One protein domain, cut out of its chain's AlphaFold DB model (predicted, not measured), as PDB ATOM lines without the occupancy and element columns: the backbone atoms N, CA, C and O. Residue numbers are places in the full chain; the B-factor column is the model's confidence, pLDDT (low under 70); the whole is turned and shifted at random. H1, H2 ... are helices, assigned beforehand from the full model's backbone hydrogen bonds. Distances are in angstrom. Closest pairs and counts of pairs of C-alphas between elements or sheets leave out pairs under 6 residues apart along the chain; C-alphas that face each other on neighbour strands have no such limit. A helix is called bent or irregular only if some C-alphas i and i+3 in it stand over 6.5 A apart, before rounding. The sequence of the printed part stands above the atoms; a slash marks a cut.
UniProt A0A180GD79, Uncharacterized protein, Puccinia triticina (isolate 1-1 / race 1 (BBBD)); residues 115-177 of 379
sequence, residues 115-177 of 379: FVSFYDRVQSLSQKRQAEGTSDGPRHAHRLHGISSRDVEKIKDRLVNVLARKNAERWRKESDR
ATOM      1  N   PHE A 115     119.014  76.105 116.584       89.44
ATOM      2  CA  PHE A 115     117.917  76.446 115.681       89.44
ATOM      3  C   PHE A 115     117.956  75.632 114.389       89.44
ATOM      4  O   PHE A 115     119.010  75.429 113.788       89.44
ATOM      5  N   VAL A 116     116.777  75.218 113.927       91.00
ATOM      6  CA  VAL A 116     116.581  74.610 112.609       91.00
ATOM      7  C   VAL A 116     115.658  75.524 111.817       91.00
ATOM      8  O   VAL A 116     114.517  75.761 112.209       91.00
ATOM      9  N   SER A 117     116.170  76.073 110.718       88.25
ATOM     10  CA  SER A 117     115.425  76.996 109.865       88.25
ATOM     11  C   SER A 117     114.796  76.260 108.687       88.25
ATOM     12  O   SER A 117     115.456  75.472 108.014       88.25
ATOM     13  N   PHE A 118     113.535  76.581 108.399       88.31
ATOM     14  CA  PHE A 118     112.857  76.175 107.165       88.31
ATOM     15  C   PHE A 118     113.094  77.158 106.009       88.31
ATOM     16  O   PHE A 118     112.642  76.905 104.891       88.31
ATOM     17  N   TYR A 119     113.749  78.292 106.264       83.25
ATOM     18  CA  TYR A 119     114.034  79.321 105.260       83.25
ATOM     19  C   TYR A 119     115.342  79.074 104.513       83.25
ATOM     20  O   TYR A 119     115.434  79.357 103.323       83.25
ATOM     21  N   ASP A 120     116.326  78.502 105.197       84.38
ATOM     22  CA  ASP A 120     117.647  78.202 104.656       84.38
ATOM     23  C   ASP A 120     117.727  76.753 104.149       84.38
ATOM     24  O   ASP A 120     117.203  75.837 104.785       84.38
ATOM     25  N   ARG A 121     118.421  76.547 103.019       82.31
ATOM     26  CA  ARG A 121     118.695  75.225 102.408       82.31
ATOM     27  C   ARG A 121     117.449  74.407 102.025       82.31
ATOM     28  O   ARG A 121     117.555  73.201 101.798       82.31
ATOM     29  N   VAL A 122     116.296  75.064 101.879       88.12
ATOM     30  CA  VAL A 122     115.025  74.479 101.411       88.12
ATOM     31  C   VAL A 122     114.669  75.071 100.047       88.12
ATOM     32  O   VAL A 122     113.953  76.068  99.935       88.12
ATOM     33  N   GLN A 123     115.212  74.472  98.990       87.56
ATOM     34  CA  GLN A 123     115.075  74.992  97.625       87.56
ATOM     35  C   GLN A 123     113.657  74.818  97.079       87.56
ATOM     36  O   GLN A 123     113.162  75.704  96.387       87.56
ATOM     37  N   SER A 124     112.972  73.729  97.440       91.00
ATOM     38  CA  SER A 124     111.629  73.413  96.928       91.00
ATOM     39  C   SER A 124     110.567  74.466  97.256       91.00
ATOM     40  O   SER A 124     109.588  74.587  96.530       91.00
ATOM     41  N   LEU A 125     110.778  75.275  98.298       88.56
ATOM     42  CA  LEU A 125     109.867  76.358  98.677       88.56
ATOM     43  C   LEU A 125     110.306  77.737  98.164       88.56
ATOM     44  O   LEU A 125     109.600  78.711  98.394       88.56
ATOM     45  N   SER A 126     111.458  77.856  97.499       84.06
ATOM     46  CA  SER A 126     112.037  79.167  97.169       84.06
ATOM     47  C   SER A 126     111.202  79.940  96.143       84.06
ATOM     48  O   SER A 126     110.838  81.079  96.411       84.06
ATOM     49  N   GLN A 127     110.829  79.314  95.020       82.19
ATOM     50  CA  GLN A 127     109.979  79.958  94.002       82.19
ATOM     51  C   GLN A 127     108.593  80.299  94.553       82.19
ATOM     52  O   GLN A 127     108.097  81.400  94.346       82.19
ATOM     53  N   LYS A 128     107.999  79.374  95.313       81.62
ATOM     54  CA  LYS A 128     106.707  79.595  95.960       81.62
ATOM     55  C   LYS A 128     106.756  80.795  96.910       81.62
ATOM     56  O   LYS A 128     105.894  81.649  96.830       81.62
ATOM     57  N   ARG A 129     107.795  80.908  97.742       81.31
ATOM     58  CA  ARG A 129     107.988  82.056  98.644       81.31
ATOM     59  C   ARG A 129     108.282  83.361  97.920       81.31
ATOM     60  O   ARG A 129     107.943  84.402  98.450       81.31
ATOM     61  N   GLN A 130     108.926  83.326  96.758       75.50
ATOM     62  CA  GLN A 130     109.106  84.527  95.935       75.50
ATOM     63  C   GLN A 130     107.770  84.993  95.345       75.50
ATOM     64  O   GLN A 130     107.503  86.184  95.326       75.50
ATOM     65  N   ALA A 131     106.917  84.059  94.914       71.00
ATOM     66  CA  ALA A 131     105.572  84.377  94.436       71.00
ATOM     67  C   ALA A 131     104.630  84.814  95.575       71.00
ATOM     68  O   ALA A 131     103.817  85.709  95.399       71.00
ATOM     69  N   GLU A 132     104.747  84.198  96.753       69.00
ATOM     70  CA  GLU A 132     103.945  84.517  97.945       69.00
ATOM     71  C   GLU A 132     104.514  85.686  98.766       69.00
ATOM     72  O   GLU A 132     103.878  86.127  99.723       69.00
ATOM     73  N   GLY A 133     105.719  86.162  98.445       55.75
ATOM     74  CA  GLY A 133     106.498  87.024  99.321       55.75
ATOM     75  C   GLY A 133     107.388  87.993  98.559       55.75
ATOM     76  O   GLY A 133     108.311  87.585  97.859       55.75
ATOM     77  N   THR A 134     107.166  89.283  98.832       54.16
ATOM     78  CA  THR A 134     107.894  90.497  98.387       54.16
ATOM     79  C   THR A 134     107.320  91.294  97.210       54.16
ATOM     80  O   THR A 134     107.817  92.390  96.958       54.16
ATOM     81  N   SER A 135     106.221  90.849  96.596       45.44
ATOM     82  CA  SER A 135     105.358  91.708  95.757       45.44
ATOM     83  C   SER A 135     103.856  91.542  96.022       45.44
ATOM     84  O   SER A 135     103.130  92.520  95.902       45.44
ATOM     85  N   ASP A 136     103.399  90.351  96.439       41.00
ATOM     86  CA  ASP A 136     101.960  90.022  96.502       41.00
ATOM     87  C   ASP A 136     101.480  89.446  97.857       41.00
ATOM     88  O   ASP A 136     100.305  89.109  98.006       41.00
ATOM     89  N   GLY A 137     102.350  89.336  98.873       49.44
ATOM     90  CA  GLY A 137     101.960  88.803 100.185       49.44
ATOM     91  C   GLY A 137     103.007  88.934 101.309       49.44
ATOM     92  O   GLY A 137     104.209  89.062 101.055       49.44
ATOM     93  N   PRO A 138     102.572  88.932 102.583       57.56
ATOM     94  CA  PRO A 138     103.449  89.111 103.740       57.56
ATOM     95  C   PRO A 138     104.192  87.815 104.116       57.56
ATOM     96  O   PRO A 138     103.632  86.725 104.058       57.56
ATOM     97  N   ARG A 139     105.438  87.903 104.622       65.12
ATOM     98  CA  ARG A 139     106.261  86.718 104.996       65.12
ATOM     99  C   ARG A 139     105.589  85.772 106.004       65.12
ATOM    100  O   ARG A 139     105.954  84.600 106.084       65.12
ATOM    101  N   HIS A 140     104.623  86.259 106.785       63.22
ATOM    102  CA  HIS A 140     103.841  85.425 107.701       63.22
ATOM    103  C   HIS A 140     102.876  84.474 106.974       63.22
ATOM    104  O   HIS A 140     102.393  83.529 107.595       63.22
ATOM    105  N   ALA A 141     102.595  84.696 105.687       64.75
ATOM    106  CA  ALA A 141     101.803  83.815 104.837       64.75
ATOM    107  C   ALA A 141     102.610  82.615 104.326       64.75
ATOM    108  O   ALA A 141     102.016  81.625 103.908       64.75
ATOM    109  N   HIS A 142     103.945  82.634 104.428       78.44
ATOM    110  CA  HIS A 142     104.762  81.497 104.020       78.44
ATOM    111  C   HIS A 142     104.364  80.235 104.799       78.44
ATOM    112  O   HIS A 142     104.352  80.198 106.036       78.44
ATOM    113  N   ARG A 143     104.049  79.171 104.060       79.94
ATOM    114  CA  ARG A 143     103.731  77.844 104.607       79.94
ATOM    115  C   ARG A 143     104.756  76.817 104.142       79.94
ATOM    116  O   ARG A 143     105.506  77.033 103.195       79.94
ATOM    117  N   LEU A 144     104.769  75.667 104.814       87.44
ATOM    118  CA  LEU A 144     105.562  74.504 104.396       87.44
ATOM    119  C   LEU A 144     104.851  73.653 103.332       87.44
ATOM    120  O   LEU A 144     105.419  72.682 102.843       87.44
ATOM    121  N   HIS A 145     103.617  74.005 102.963       85.81
ATOM    122  CA  HIS A 145     102.869  73.302 101.927       85.81
ATOM    123  C   HIS A 145     103.621  73.345 100.589       85.81
ATOM    124  O   HIS A 145     103.986  74.426 100.125       85.81
ATOM    125  N   GLY A 146     103.810  72.180  99.965       85.88
ATOM    126  CA  GLY A 146     104.587  72.026  98.730       85.88
ATOM    127  C   GLY A 146     106.081  71.752  98.944       85.88
ATOM    128  O   GLY A 146     106.830  71.712  97.971       85.88
ATOM    129  N   ILE A 147     106.539  71.550 100.187       93.19
ATOM    130  CA  ILE A 147     107.919  71.126 100.450       93.19
ATOM    131  C   ILE A 147     108.182  69.738  99.849       93.19
ATOM    132  O   ILE A 147     107.382  68.817  99.995       93.19
ATOM    133  N   SER A 148     109.323  69.576  99.179       94.69
ATOM    134  CA  SER A 148     109.709  68.283  98.606       94.69
ATOM    135  C   SER A 148     110.131  67.282  99.686       94.69
ATOM    136  O   SER A 148     110.766  67.660 100.673       94.69
ATOM    137  N   SER A 149     109.902  65.984  99.456       95.06
ATOM    138  CA  SER A 149     110.368  64.917 100.357       95.06
ATOM    139  C   SER A 149     111.883  64.967 100.584       95.06
ATOM    140  O   SER A 149     112.359  64.711 101.685       95.06
ATOM    141  N   ARG A 150     112.652  65.373  99.562       95.00
ATOM    142  CA  ARG A 150     114.106  65.552  99.676       95.00
ATOM    143  C   ARG A 150     114.471  66.633 100.692       95.00
ATOM    144  O   ARG A 150     115.388  66.430 101.482       95.00
ATOM    145  N   ASP A 151     113.799  67.779 100.658       95.00
ATOM    146  CA  ASP A 151     114.072  68.853 101.615       95.00
ATOM    147  C   ASP A 151     113.549  68.513 103.017       95.00
ATOM    148  O   ASP A 151     114.203  68.858 103.998       95.00
ATOM    149  N   VAL A 152     112.443  67.767 103.128       94.12
ATOM    150  CA  VAL A 152     111.979  67.215 104.413       94.12
ATOM    151  C   VAL A 152     113.056  66.338 105.053       94.12
ATOM    152  O   VAL A 152     113.387  66.544 106.220       94.12
ATOM    153  N   GLU A 153     113.647  65.407 104.300       94.38
ATOM    154  CA  GLU A 153     114.710  64.543 104.825       94.38
ATOM    155  C   GLU A 153     115.955  65.342 105.232       94.38
ATOM    156  O   GLU A 153     116.473  65.135 106.328       94.38
ATOM    157  N   LYS A 154     116.369  66.353 104.453       92.62
ATOM    158  CA  LYS A 154     117.470  67.250 104.860       92.62
ATOM    159  C   LYS A 154     117.196  67.936 106.198       92.62
ATOM    160  O   LYS A 154     118.099  68.069 107.020       92.62
ATOM    161  N   ILE A 155     115.970  68.410 106.420       93.50
ATOM    162  CA  ILE A 155     115.599  69.092 107.667       93.50
ATOM    163  C   ILE A 155     115.593  68.109 108.837       93.50
ATOM    164  O   ILE A 155     116.111  68.440 109.906       93.50
ATOM    165  N   LYS A 156     115.063  66.895 108.639       94.06
ATOM    166  CA  LYS A 156     115.113  65.829 109.650       94.06
ATOM    167  C   LYS A 156     116.556  65.485 110.018       94.06
ATOM    168  O   LYS A 156     116.872  65.425 111.204       94.06
ATOM    169  N   ASP A 157     117.436  65.331 109.032       93.69
ATOM    170  CA  ASP A 157     118.853  65.046 109.263       93.69
ATOM    171  C   ASP A 157     119.539  66.170 110.050       93.69
ATOM    172  O   ASP A 157     120.244  65.907 111.027       93.69
ATOM    173  N   ARG A 158     119.276  67.438 109.697       92.44
ATOM    174  CA  ARG A 158     119.775  68.604 110.449       92.44
ATOM    175  C   ARG A 158     119.295  68.586 111.896       92.44
ATOM    176  O   ARG A 158     120.105  68.763 112.804       92.44
ATOM    177  N   LEU A 159     118.008  68.328 112.124       94.56
ATOM    178  CA  LEU A 159     117.445  68.229 113.469       94.56
ATOM    179  C   LEU A 159     118.119  67.114 114.278       94.56
ATOM    180  O   LEU A 159     118.530  67.347 115.413       94.56
ATOM    181  N   VAL A 160     118.286  65.924 113.697       95.56
ATOM    182  CA  VAL A 160     118.964  64.797 114.359       95.56
ATOM    183  C   VAL A 160     120.404  65.160 114.723       95.56
ATOM    184  O   VAL A 160     120.833  64.879 115.843       95.56
ATOM    185  N   ASN A 161     121.134  65.830 113.829       92.69
ATOM    186  CA  ASN A 161     122.506  66.269 114.085       92.69
ATOM    187  C   ASN A 161     122.578  67.302 115.218       92.69
ATOM    188  O   ASN A 161     123.430  67.188 116.104       92.69
ATOM    189  N   VAL A 162     121.661  68.274 115.239       92.00
ATOM    190  CA  VAL A 162     121.561  69.262 116.323       92.00
ATOM    191  C   VAL A 162     121.273  68.578 117.661       92.00
ATOM    192  O   VAL A 162     121.961  68.856 118.641       92.00
ATOM    193  N   LEU A 163     120.309  67.653 117.705       94.25
ATOM    194  CA  LEU A 163     119.957  66.914 118.921       94.25
ATOM    195  C   LEU A 163     121.115  66.040 119.419       94.25
ATOM    196  O   LEU A 163     121.389  66.004 120.618       94.25
ATOM    197  N   ALA A 164     121.816  65.350 118.516       94.06
ATOM    198  CA  ALA A 164     122.976  64.533 118.863       94.06
ATOM    199  C   ALA A 164     124.101  65.386 119.469       94.06
ATOM    200  O   ALA A 164     124.623  65.051 120.534       94.06
ATOM    201  N   ARG A 165     124.414  66.526 118.839       91.06
ATOM    202  CA  ARG A 165     125.395  67.492 119.345       91.06
ATOM    203  C   ARG A 165     124.992  68.036 120.716       91.06
ATOM    204  O   ARG A 165     125.784  67.974 121.651       91.06
ATOM    205  N   LYS A 166     123.748  68.499 120.868       90.12
ATOM    206  CA  LYS A 166     123.250  69.055 122.136       90.12
ATOM    207  C   LYS A 166     123.265  68.035 123.265       90.12
ATOM    208  O   LYS A 166     123.651  68.376 124.379       90.12
ATOM    209  N   ASN A 167     122.934  66.777 122.984       92.56
ATOM    210  CA  ASN A 167     123.080  65.697 123.957       92.56
ATOM    211  C   ASN A 167     124.543  65.496 124.384       92.56
ATOM    212  O   ASN A 167     124.809  65.381 125.581       92.56
ATOM    213  N   ALA A 168     125.493  65.496 123.442       91.25
ATOM    214  CA  ALA A 168     126.922  65.389 123.752       91.25
ATOM    215  C   ALA A 168     127.425  66.576 124.599       91.25
ATOM    216  O   ALA A 168     128.212  66.398 125.526       91.25
ATOM    217  N   GLU A 169     126.893  67.772 124.345       88.62
ATOM    218  CA  GLU A 169     127.143  68.998 125.114       88.62
ATOM    219  C   GLU A 169     126.377  69.053 126.449       88.62
ATOM    220  O   GLU A 169     126.475  70.046 127.171       88.62
ATOM    221  N   ARG A 170     125.603  68.014 126.801       89.88
ATOM    222  CA  ARG A 170     124.715  67.978 127.979       89.88
ATOM    223  C   ARG A 170     123.743  69.156 128.035       89.88
ATOM    224  O   ARG A 170     123.476  69.692 129.108       89.88
ATOM    225  N   TRP A 171     123.243  69.572 126.875       86.88
ATOM    226  CA  TRP A 171     122.309  70.687 126.726       86.88
ATOM    227  C   TRP A 171     122.825  71.997 127.324       86.88
ATOM    228  O   TRP A 171     122.041  72.857 127.732       86.88
ATOM    229  N   ARG A 172     124.153  72.163 127.378       81.25
ATOM    230  CA  ARG A 172     124.757  73.422 127.794       81.25
ATOM    231  C   ARG A 172     124.285  74.533 126.866       81.25
ATOM    232  O   ARG A 172     124.389  74.448 125.639       81.25
ATOM    233  N   LYS A 173     123.758  75.577 127.493       72.25
ATOM    234  CA  LYS A 173     123.546  76.870 126.862       72.25
ATOM    235  C   LYS A 173     124.879  77.585 126.981       72.25
ATOM    236  O   LYS A 173     125.320  77.856 128.093       72.25
ATOM    237  N   GLU A 174     125.550  77.795 125.862       64.12
ATOM    238  CA  GLU A 174     126.778  78.586 125.830       64.12
ATOM    239  C   GLU A 174     126.393  80.050 126.075       64.12
ATOM    240  O   GLU A 174     126.041  80.782 125.154       64.12
ATOM    241  N   SER A 175     126.313  80.425 127.355       55.47
ATOM    242  CA  SER A 175     125.901  81.751 127.830       55.47
ATOM    243  C   SER A 175     126.984  82.816 127.653       55.47
ATOM    244  O   SER A 175     126.727  83.990 127.876       55.47
ATOM    245  N   ASP A 176     128.196  82.393 127.310       57.22
ATOM    246  CA  ASP A 176     129.360  83.208 126.971       57.22
ATOM    247  C   ASP A 176     129.393  83.625 125.491       57.22
ATOM    248  O   ASP A 176     130.249  84.413 125.087       57.22
ATOM    249  N   ARG A 177     128.453  83.131 124.677       64.75
ATOM    250  CA  ARG A 177     128.308  83.522 123.273       64.75
ATOM    251  C   ARG A 177     127.551  84.838 123.104       64.75
ATOM    252  O   ARG A 177     126.722  85.218 123.926       64.75
TER     253      ARG A 177
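This is residues 115 to 177 of the 379 residues of an uncharacterized protein of Puccinia triticina (isolate 1-1 / race 1 (BBBD)) (UniProt A0A180GD79). One long helix, H2, and a shorter irregular one, H1, come near each other at their first turns and make an open L; residues 115 to 122 run inside its angle, and the link loops out past the far end of H1. Of the 63 printed residues, 30, under half, are in the two named helices, H1 then H2; the class is all helix, with no named strand. The whole is loose, radius of gyration of the C-alphas 15.3 A, and flat, spanning 44 by 28 by 13 A.

Look first at H2, residues 149 to 168, where every O i to N i+4 pair is within hydrogen-bond range. H1, residues 123 to 132, has 4 of 6 such pairs and is irregular: C-alphas 124 and 127 are 7.4 A apart. The helices are close but not clearly touching; their closest C-alphas, of Ser 124 and Asp 151, are 7.0 A apart. They run opposite ways at a steep tilt of 68 degrees, only just short of about perpendicular.

Find C-alpha 149 at (110.368, 64.917, 100.357); H2 runs 28.7 A to C-alpha 168 at (126.922, 65.389, 123.752). H1 begins at (115.075, 74.992, 97.625) and spans 14.7 A.

The link, residues 133 to 148, is long. Residues 164 to 170, of which 164 to 168 belong to H2, and 172 to 177 stand free. The printed part has no cut; pLDDT is under 70 at residues 132 to 141 and 174 to 177.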